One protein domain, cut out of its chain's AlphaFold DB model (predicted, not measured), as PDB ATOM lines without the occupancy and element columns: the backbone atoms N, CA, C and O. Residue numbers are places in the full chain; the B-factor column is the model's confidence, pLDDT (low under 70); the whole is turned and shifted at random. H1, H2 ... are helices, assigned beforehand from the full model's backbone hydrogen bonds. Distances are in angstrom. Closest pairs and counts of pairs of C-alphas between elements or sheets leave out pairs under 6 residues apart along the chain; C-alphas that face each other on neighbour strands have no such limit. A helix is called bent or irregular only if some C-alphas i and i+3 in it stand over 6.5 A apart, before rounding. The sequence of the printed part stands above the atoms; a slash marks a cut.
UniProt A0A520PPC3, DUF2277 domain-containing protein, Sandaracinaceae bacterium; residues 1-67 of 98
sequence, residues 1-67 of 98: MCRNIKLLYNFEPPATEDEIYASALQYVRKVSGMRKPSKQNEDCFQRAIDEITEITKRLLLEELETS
ATOM      1  N   MET A   1     -53.981 -91.049  15.771       48.34
ATOM      2  CA  MET A   1     -52.779 -91.720  15.226       48.34
ATOM      3  C   MET A   1     -51.542 -91.194  15.934       48.34
ATOM      4  O   MET A   1     -51.494 -89.996  16.200       48.34
ATOM      5  N   CYS A   2     -50.578 -92.059  16.257       63.31
ATOM      6  CA  CYS A   2     -49.304 -91.693  16.882       63.31
ATOM      7  C   CYS A   2     -48.424 -90.944  15.882       63.31
ATOM      8  O   CYS A   2     -47.516 -91.523  15.302       63.31
ATOM      9  N   ARG A   3     -48.716 -89.658  15.653       62.09
ATOM     10  CA  ARG A   3     -48.037 -88.821  14.645       62.09
ATOM     11  C   ARG A   3     -46.508 -88.751  14.802       62.09
ATOM     12  O   ARG A   3     -45.845 -88.309  13.874       62.09
ATOM     13  N   ASN A   4     -45.972 -89.202  15.935       68.00
ATOM     14  CA  ASN A   4     -44.545 -89.202  16.237       68.00
ATOM     15  C   ASN A   4     -43.870 -90.581  16.203       68.00
ATOM     16  O   ASN A   4     -42.653 -90.612  16.333       68.00
ATOM     17  N   ILE A   5     -44.593 -91.691  16.011       85.25
ATOM     18  CA  ILE A   5     -43.935 -92.984  15.754       85.25
ATOM     19  C   ILE A   5     -43.607 -93.017  14.260       85.25
ATOM     20  O   ILE A   5     -44.510 -93.129  13.428       85.25
ATOM     21  N   LYS A   6     -42.329 -92.824  13.926       84.88
ATOM     22  CA  LYS A   6     -41.818 -92.754  12.549       84.88
ATOM     23  C   LYS A   6     -41.073 -94.038  12.190       84.88
ATOM     24  O   LYS A   6     -40.650 -94.782  13.067       84.88
ATOM     25  N   LEU A   7     -40.901 -94.284  10.892       91.25
ATOM     26  CA  LEU A   7     -39.960 -95.299  10.430       91.25
ATOM     27  C   LEU A   7     -38.538 -94.805  10.730       91.25
ATOM     28  O   LEU A   7     -38.220 -93.673  10.372       91.25
ATOM     29  N   LEU A   8     -37.728 -95.630  11.394       93.38
ATOM     30  CA  LEU A   8     -36.359 -95.290  11.811       93.38
ATOM     31  C   LEU A   8     -35.292 -96.234  11.229       93.38
ATOM     32  O   LEU A   8     -34.111 -95.912  11.261       93.38
ATOM     33  N   TYR A   9     -35.692 -97.382  10.675       95.25
ATOM     34  CA  TYR A   9     -34.763 -98.369  10.127       95.25
ATOM     35  C   TYR A   9     -34.247 -98.000   8.726       95.25
ATOM     36  O   TYR A   9     -35.015 -97.508   7.890       95.25
ATOM     37  N   ASN A  10     -32.989 -98.358   8.452       94.19
ATOM     38  CA  ASN A  10     -32.315 -98.225   7.159       94.19
ATOM     39  C   ASN A  10     -32.264 -96.776   6.633       94.19
ATOM     40  O   ASN A  10     -32.672 -96.496   5.501       94.19
ATOM     41  N   PHE A  11     -31.806 -95.858   7.488       93.38
ATOM     42  CA  PHE A  11     -31.509 -94.472   7.130       93.38
ATOM     43  C   PHE A  11     -30.016 -94.178   7.248       93.38
ATOM     44  O   PHE A  11     -29.363 -94.709   8.142       93.38
ATOM     45  N   GLU A  12     -29.532 -93.270   6.404       90.00
ATOM     46  CA  GLU A  12     -28.230 -92.621   6.538       90.00
ATOM     47  C   GLU A  12     -28.468 -91.123   6.828       90.00
ATOM     48  O   GLU A  12     -29.144 -90.456   6.038       90.00
ATOM     49  N   PRO A  13     -28.006 -90.576   7.970       90.44
ATOM     50  CA  PRO A  13     -27.370 -91.274   9.092       90.44
ATOM     51  C   PRO A  13     -28.343 -92.192   9.873       90.44
ATOM     52  O   PRO A  13     -29.567 -91.958   9.850       90.44
ATOM     53  N   PRO A  14     -27.829 -93.198  10.618       91.88
ATOM     54  CA  PRO A  14     -28.633 -94.102  11.444       91.88
ATOM     55  C   PRO A  14     -29.492 -93.382  12.488       91.88
ATOM     56  O   PRO A  14     -29.200 -92.254  12.896       91.88
ATOM     57  N   ALA A  15     -30.585 -94.028  12.910       93.25
ATOM     58  CA  ALA A  15     -31.506 -93.504  13.922       93.25
ATOM     59  C   ALA A  15     -30.767 -93.082  15.197       93.25
ATOM     60  O   ALA A  15     -29.954 -93.834  15.731       93.25
ATOM     61  N   THR A  16     -31.067 -91.880  15.687       93.75
ATOM     62  CA  THR A  16     -30.486 -91.385  16.938       93.75
ATOM     63  C   THR A  16     -31.244 -91.936  18.141       93.75
ATOM     64  O   THR A  16     -32.431 -92.260  18.052       93.75
ATOM     65  N   GLU A  17     -30.575 -92.001  19.290       94.56
ATOM     66  CA  GLU A  17     -31.196 -92.447  20.540       94.56
ATOM     67  C   GLU A  17     -32.406 -91.582  20.920       94.56
ATOM     68  O   GLU A  17     -33.453 -92.120  21.272       94.56
ATOM     69  N   ASP A  18     -32.327 -90.263  20.718       94.75
ATOM     70  CA  ASP A  18     -33.432 -89.331  20.972       94.75
ATOM     71  C   ASP A  18     -34.673 -89.625  20.114       94.75
ATOM     72  O   ASP A  18     -35.810 -89.502  20.578       94.75
ATOM     73  N   GLU A  19     -34.493 -90.028  18.852       94.00
ATOM     74  CA  GLU A  19     -35.605 -90.387  17.964       94.00
ATOM     75  C   GLU A  19     -36.280 -91.693  18.385       94.00
ATOM     76  O   GLU A  19     -37.511 -91.826  18.302       94.00
ATOM     77  N   ILE A  20     -35.477 -92.646  18.855       95.81
ATOM     78  CA  ILE A  20     -35.950 -93.924  19.378       95.81
ATOM     79  C   ILE A  20     -36.694 -93.687  20.697       95.81
ATOM     80  O   ILE A  20     -37.844 -94.111  20.828       95.81
ATOM     81  N   TYR A  21     -36.113 -92.909  21.614       96.50
ATOM     82  CA  TYR A  21     -36.727 -92.517  22.882       96.50
ATOM     83  C   TYR A  21     -38.049 -91.771  22.663       96.50
ATOM     84  O   TYR A  21     -39.080 -92.091  23.261       96.50
ATOM     85  N   ALA A  22     -38.072 -90.809  21.735       95.12
ATOM     86  CA  ALA A  22     -39.290 -90.088  21.383       95.12
ATOM     87  C   ALA A  22     -40.377 -91.025  20.832       95.12
ATOM     88  O   ALA A  22     -41.563 -90.815  21.107       95.12
ATOM     89  N   SER A  23     -39.997 -92.063  20.084       95.38
ATOM     90  CA  SER A  23     -40.925 -93.077  19.575       95.38
ATOM     91  C   SER A  23     -41.452 -93.975  20.701       95.38
ATOM     92  O   SER A  23     -42.669 -94.167  20.799       95.38
ATOM     93  N   ALA A  24     -40.576 -94.434  21.600       95.94
ATOM     94  CA  ALA A  24     -40.920 -95.223  22.783       95.94
ATOM     95  C   ALA A  24     -41.898 -94.477  23.704       95.94
ATOM     96  O   ALA A  24     -42.968 -94.992  24.036       95.94
ATOM     97  N   LEU A  25     -41.621 -93.207  24.019       95.19
ATOM     98  CA  LEU A  25     -42.509 -92.342  24.803       95.19
ATOM     99  C   LEU A  25     -43.922 -92.264  24.209       95.19
ATOM    100  O   LEU A  25     -44.926 -92.282  24.926       95.19
ATOM    101  N   GLN A  26     -44.026 -92.149  22.886       95.31
ATOM    102  CA  GLN A  26     -45.317 -92.025  22.208       95.31
ATOM    103  C   GLN A  26     -46.057 -93.357  22.142       95.31
ATOM    104  O   GLN A  26     -47.284 -93.365  22.260       95.31
ATOM    105  N   TYR A  27     -45.330 -94.466  22.011       94.75
ATOM    106  CA  TYR A  27     -45.882 -95.808  22.147       94.75
ATOM    107  C   TYR A  27     -46.479 -96.015  23.544       94.75
ATOM    108  O   TYR A  27     -47.671 -96.311  23.653       94.75
ATOM    109  N   VAL A  28     -45.712 -95.745  24.605       95.50
ATOM    110  CA  VAL A  28     -46.169 -95.915  25.994       95.50
ATOM    111  C   VAL A  28     -47.395 -95.046  26.270       95.50
ATOM    112  O   VAL A  28     -48.406 -95.546  26.768       95.50
ATOM    113  N   ARG A  29     -47.388 -93.769  25.864       94.56
ATOM    114  CA  ARG A  29     -48.564 -92.878  25.974       94.56
ATOM    115  C   ARG A  29     -49.783 -93.406  25.225       94.56
ATOM    116  O   ARG A  29     -50.911 -93.256  25.692       94.56
ATOM    117  N   LYS A  30     -49.579 -93.987  24.041       93.56
ATOM    118  CA  LYS A  30     -50.675 -94.508  23.225       93.56
ATOM    119  C   LYS A  30     -51.308 -95.740  23.852       93.56
ATOM    120  O   LYS A  30     -52.534 -95.800  23.898       93.56
ATOM    121  N   VAL A  31     -50.491 -96.703  24.272       94.75
ATOM    122  CA  VAL A  31     -50.956 -97.989  24.810       94.75
ATOM    123  C   VAL A  31     -51.573 -97.807  26.191       94.75
ATOM    124  O   VAL A  31     -52.637 -98.351  26.459       94.75
ATOM    125  N   SER A  32     -50.966 -96.975  27.038       94.50
ATOM    126  CA  SER A  32     -51.503 -96.671  28.368       94.50
ATOM    127  C   SER A  32     -52.766 -95.803  28.353       94.50
ATOM    128  O   SER A  32     -53.465 -95.723  29.358       94.50
ATOM    129  N   GLY A  33     -53.033 -95.079  27.259       94.19
ATOM    130  CA  GLY A  33     -54.085 -94.058  27.199       94.19
ATOM    131  C   GLY A  33     -53.787 -92.794  28.018       94.19
ATOM    132  O   GLY A  33     -54.592 -91.862  28.012       94.19
ATOM    133  N   MET A  34     -52.631 -92.715  28.688       92.38
ATOM    134  CA  MET A  34     -52.246 -91.577  29.522       92.38
ATOM    135  C   MET A  34     -51.226 -90.707  28.791       92.38
ATOM    136  O   MET A  34     -50.101 -91.116  28.511       92.38
ATOM    137  N   ARG A  35     -51.586 -89.448  28.521       90.00
ATOM    138  CA  ARG A  35     -50.641 -88.482  27.934       90.00
ATOM    139  C   ARG A  35     -49.557 -88.058  28.931       90.00
ATOM    140  O   ARG A  35     -48.424 -87.792  28.531       90.00
ATOM    141  N   LYS A  36     -49.905 -87.984  30.212       91.56
ATOM    142  CA  LYS A  36     -48.997 -87.704  31.324       91.56
ATOM    143  C   LYS A  36     -49.308 -88.712  32.439       91.56
ATOM    144  O   LYS A  36     -50.488 -88.819  32.778       91.56
ATOM    145  N   PRO A  37     -48.317 -89.447  32.967       93.06
ATOM    146  CA  PRO A  37     -48.547 -90.337  34.099       93.06
ATOM    147  C   PRO A  37     -48.929 -89.541  35.354       93.06
ATOM    148  O   PRO A  37     -48.613 -88.355  35.481       93.06
ATOM    149  N   SER A  38     -49.630 -90.194  36.280       94.56
ATOM    150  CA  SER A  38     -49.773 -89.692  37.649       94.56
ATOM    151  C   SER A  38     -48.435 -89.813  38.383       94.56
ATOM    152  O   SER A  38     -47.616 -90.648  38.011       94.56
ATOM    153  N   LYS A  39     -48.244 -89.060  39.476       95.19
ATOM    154  CA  LYS A  39     -47.018 -89.142  40.297       95.19
ATOM    155  C   LYS A  39     -46.670 -90.570  40.731       95.19
ATOM    156  O   LYS A  39     -45.511 -90.942  40.754       95.19
ATOM    157  N   GLN A  40     -47.683 -91.377  41.049       96.38
ATOM    158  CA  GLN A  40     -47.503 -92.776  41.460       96.38
ATOM    159  C   GLN A  40     -46.995 -93.676  40.324       96.38
ATOM    160  O   GLN A  40     -46.380 -94.702  40.585       96.38
ATOM    161  N   ASN A  41     -47.256 -93.294  39.071       96.38
ATOM    162  CA  ASN A  41     -46.922 -94.071  37.882       96.38
ATOM    163  C   ASN A  41     -45.713 -93.503  37.120       96.38
ATOM    164  O   ASN A  41     -45.391 -94.013  36.051       96.38
ATOM    165  N   GLU A  42     -45.059 -92.445  37.613       96.31
ATOM    166  CA  GLU A  42     -43.917 -91.821  36.928       96.31
ATOM    167  C   GLU A  42     -42.771 -92.822  36.735       96.31
ATOM    168  O   GLU A  42     -42.323 -93.020  35.606       96.31
ATOM    169  N   ASP A  43     -42.395 -93.547  37.791       97.81
ATOM    170  CA  ASP A  43     -41.295 -94.515  37.738       97.81
ATOM    171  C   ASP A  43     -41.583 -95.685  36.791       97.81
ATOM    172  O   ASP A  43     -40.710 -96.113  36.036       97.81
ATOM    173  N   CYS A  44     -42.811 -96.225  36.800       97.31
ATOM    174  CA  CYS A  44     -43.153 -97.339  35.914       97.31
ATOM    175  C   CYS A  44     -43.247 -96.895  34.449       97.31
ATOM    176  O   CYS A  44     -42.861 -97.658  33.565       97.31
ATOM    177  N   PHE A  45     -43.689 -95.658  34.191       97.81
ATOM    178  CA  PHE A  45     -43.647 -95.069  32.855       97.81
ATOM    179  C   PHE A  45     -42.219 -94.901  32.365       97.81
ATOM    180  O   PHE A  45     -41.929 -95.300  31.243       97.81
ATOM    181  N   GLN A  46     -41.348 -94.320  33.189       97.75
ATOM    182  CA  GLN A  46     -39.970 -94.063  32.797       97.75
ATOM    183  C   GLN A  46     -39.242 -95.371  32.478       97.75
ATOM    184  O   GLN A  46     -38.714 -95.504  31.380       97.75
ATOM    185  N   ARG A  47     -39.341 -96.382  33.356       98.31
ATOM    186  CA  ARG A  47     -38.756 -97.710  33.101       98.31
ATOM    187  C   ARG A  47     -39.243 -98.325  31.791       98.31
ATOM    188  O   ARG A  47     -38.433 -98.800  31.007       98.31
ATOM    189  N   ALA A  48     -40.550 -98.281  31.525       98.31
ATOM    190  CA  ALA A  48     -41.096 -98.822  30.283       98.31
ATOM    191  C   ALA A  48     -40.547 -98.095  29.045       98.31
ATOM    192  O   ALA A  48     -40.281 -98.728  28.027       98.31
ATOM    193  N   ILE A  49     -40.378 -96.772  29.111       97.75
ATOM    194  CA  ILE A  49     -39.801 -95.997  28.008       97.75
ATOM    195  C   ILE A  49     -38.335 -96.383  27.799       97.75
ATOM    196  O   ILE A  49     -37.941 -96.609  26.656       97.75
ATOM    197  N   ASP A  50     -37.555 -96.494  28.872       98.38
ATOM    198  CA  ASP A  50     -36.129 -96.825  28.810       98.38
ATOM    199  C   ASP A  50     -35.909 -98.240  28.247       98.38
ATOM    200  O   ASP A  50     -35.145 -98.419  27.299       98.38
ATOM    201  N   GLU A  51     -36.656 -99.236  28.734       98.62
ATOM    202  CA  GLU A  51     -36.585-100.620  28.241       98.62
ATOM    203  C   GLU A  51     -36.966-100.727  26.758       98.62
ATOM    204  O   GLU A  51     -36.294-101.413  25.983       98.62
ATOM    205  N   ILE A  52     -38.022-100.021  26.339       98.06
ATOM    206  CA  ILE A  52     -38.449 -99.994  24.935       98.06
ATOM    207  C   ILE A  52     -37.411 -99.276  24.069       98.06
ATOM    208  O   ILE A  52     -37.176 -99.689  22.932       98.06
ATOM    209  N   THR A  53     -36.785 -98.219  24.584       98.00
ATOM    210  CA  THR A  53     -35.727 -97.499  23.868       98.00
ATOM    211  C   THR A  53     -34.557 -98.434  23.598       98.00
ATOM    212  O   THR A  53     -34.143 -98.568  22.449       98.00
ATOM    213  N   GLU A  54     -34.097 -99.151  24.620       98.38
ATOM    214  CA  GLU A  54     -32.933-100.029  24.521       98.38
ATOM    215  C   GLU A  54     -33.178-101.238  23.610       98.38
ATOM    216  O   GLU A  54     -32.381-101.523  22.714       98.38
ATOM    217  N   ILE A  55     -34.313-101.933  23.766       98.31
ATOM    218  CA  ILE A  55     -34.635-103.068  22.886       98.31
ATOM    219  C   ILE A  55     -34.799-102.620  21.429       98.31
ATOM    220  O   ILE A  55     -34.363-103.318  20.517       98.31
ATOM    221  N   THR A  56     -35.369-101.434  21.199       97.50
ATOM    222  CA  THR A  56     -35.545-100.894  19.845       97.50
ATOM    223  C   THR A  56     -34.214-100.447  19.247       97.50
ATOM    224  O   THR A  56     -33.984-100.671  18.064       97.50
ATOM    225  N   LYS A  57     -33.327 -99.839  20.040       97.06
ATOM    226  CA  LYS A  57     -31.981 -99.433  19.613       97.06
ATOM    227  C   LYS A  57     -31.176-100.626  19.123       97.06
ATOM    228  O   LYS A  57     -30.714-100.609  17.986       97.06
ATOM    229  N   ARG A  58     -31.098-101.681  19.933       97.75
ATOM    230  CA  ARG A  58     -30.440-102.936  19.558       97.75
ATOM    231  C   ARG A  58     -31.059-103.554  18.303       97.75
ATOM    232  O   ARG A  58     -30.338-103.867  17.362       97.75
ATOM    233  N   LEU A  59     -32.391-103.632  18.232       97.00
ATOM    234  CA  LEU A  59     -33.076-104.133  17.038       97.00
ATOM    235  C   LEU A  59     -32.670-103.347  15.779       97.00
ATOM    236  O   LEU A  59     -32.314-103.935  14.764       97.00
ATOM    237  N   LEU A  60     -32.733-102.015  15.832       95.50
ATOM    238  CA  LEU A  60     -32.529-101.156  14.665       95.50
ATOM    239  C   LEU A  60     -31.070-101.035  14.222       95.50
ATOM    240  O   LEU A  60     -30.840-100.819  13.034       95.50
ATOM    241  N   LEU A  61     -30.126-101.084  15.162       92.62
ATOM    242  CA  LEU A  61     -28.715-100.787  14.906       92.62
ATOM    243  C   LEU A  61     -27.830-102.036  14.840       92.62
ATOM    244  O   LEU A  61     -26.754-101.958  14.256       92.62
ATOM    245  N   GLU A  62     -28.254-103.154  15.433       93.94
ATOM    246  CA  GLU A  62     -27.405-104.341  15.598       93.94
ATOM    247  C   GLU A  62     -28.019-105.613  15.000       93.94
ATOM    248  O   GLU A  62     -27.299-106.401  14.395       93.94
ATOM    249  N   GLU A  63     -29.329-105.839  15.162       96.69
ATOM    250  CA  GLU A  63     -29.950-107.133  14.815       96.69
ATOM    251  C   GLU A  63     -30.600-107.169  13.424       96.69
ATOM    252  O   GLU A  63     -30.717-108.237  12.819       96.69
ATOM    253  N   LEU A  64     -31.078-106.030  12.918       96.12
ATOM    254  CA  LEU A  64     -31.709-105.971  11.603       96.12
ATOM    255  C   LEU A  64     -30.670-105.834  10.490       96.12
ATOM    256  O   LEU A  64     -29.886-104.889  10.455       96.12
ATOM    257  N   GLU A  65     -30.761-106.732   9.512       94.62
ATOM    258  CA  GLU A  65     -29.969-106.697   8.286       94.62
ATOM    259  C   GLU A  65     -30.860-106.409   7.072       94.62
ATOM    260  O   GLU A  65     -32.038-106.779   7.009       94.62
ATOM    261  N   THR A  66     -30.326-105.703   6.077       93.94
ATOM    262  CA  THR A  66     -31.022-105.488   4.808       93.94
ATOM    263  C   THR A  66     -30.037-105.294   3.667       93.94
ATOM    264  O   THR A  66     -28.982-104.692   3.836       93.94
ATOM    265  N   SER A  67     -30.402-105.790   2.487       94.12
ATOM    266  CA  SER A  67     -29.690-105.531   1.233       94.12
ATOM    267  C   SER A  67     -30.218-104.299   0.491       94.12
ATOM    268  O   SER A  67     -29.672-103.925  -0.547       94.12
TER     269      SER A  67
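This is residues 1 to 67 of the 98 residues of the protein "DUF2277 domain-containing protein" of Sandaracinaceae bacterium (UniProt A0A520PPC3). A long helix, H2, has a shorter helix, H1, packed slantwise on it, the two running opposite ways. Before them residues 1 to 16, with no named element, run out to Glu 12 and fold back into H1, and residues 38 to 44, of which 39 to 44 belong to H2, stick out. The printed part has 67 residues, with H1 then H2 and no named strand: all helix, only just compact, close to loose, with a radius of gyration of the C-alphas of 13.0 A and spans of 45 by 23 by 16 A.

H1, residues 17 to 32, begins at C-alpha 17 (-31.196, -92.447, 20.540) and is 22.2 A long. H2, residues 39 to 63, is 35.6 A long and ends at C-alpha 63 (-29.950, -107.133, 14.815). H2 is irregular: C-alphas 40 and 43 are 7.4 A apart.

H1 and H2 touch; their closest C-alphas, of Tyr 21 and Thr 53, are 5.2 A apart. They run opposite ways at a steep tilt of 51 degrees. Each O i to N i+4 pair is within hydrogen-bond range in H1, and 18 of 21 in H2.

The C-alphas farthest apart, of Gln 40 and Ser 67, are 45.8 A apart. The printed part has no cut, and the link from H1 to H2 is short. Residues 1 to 4 have pLDDT under 70.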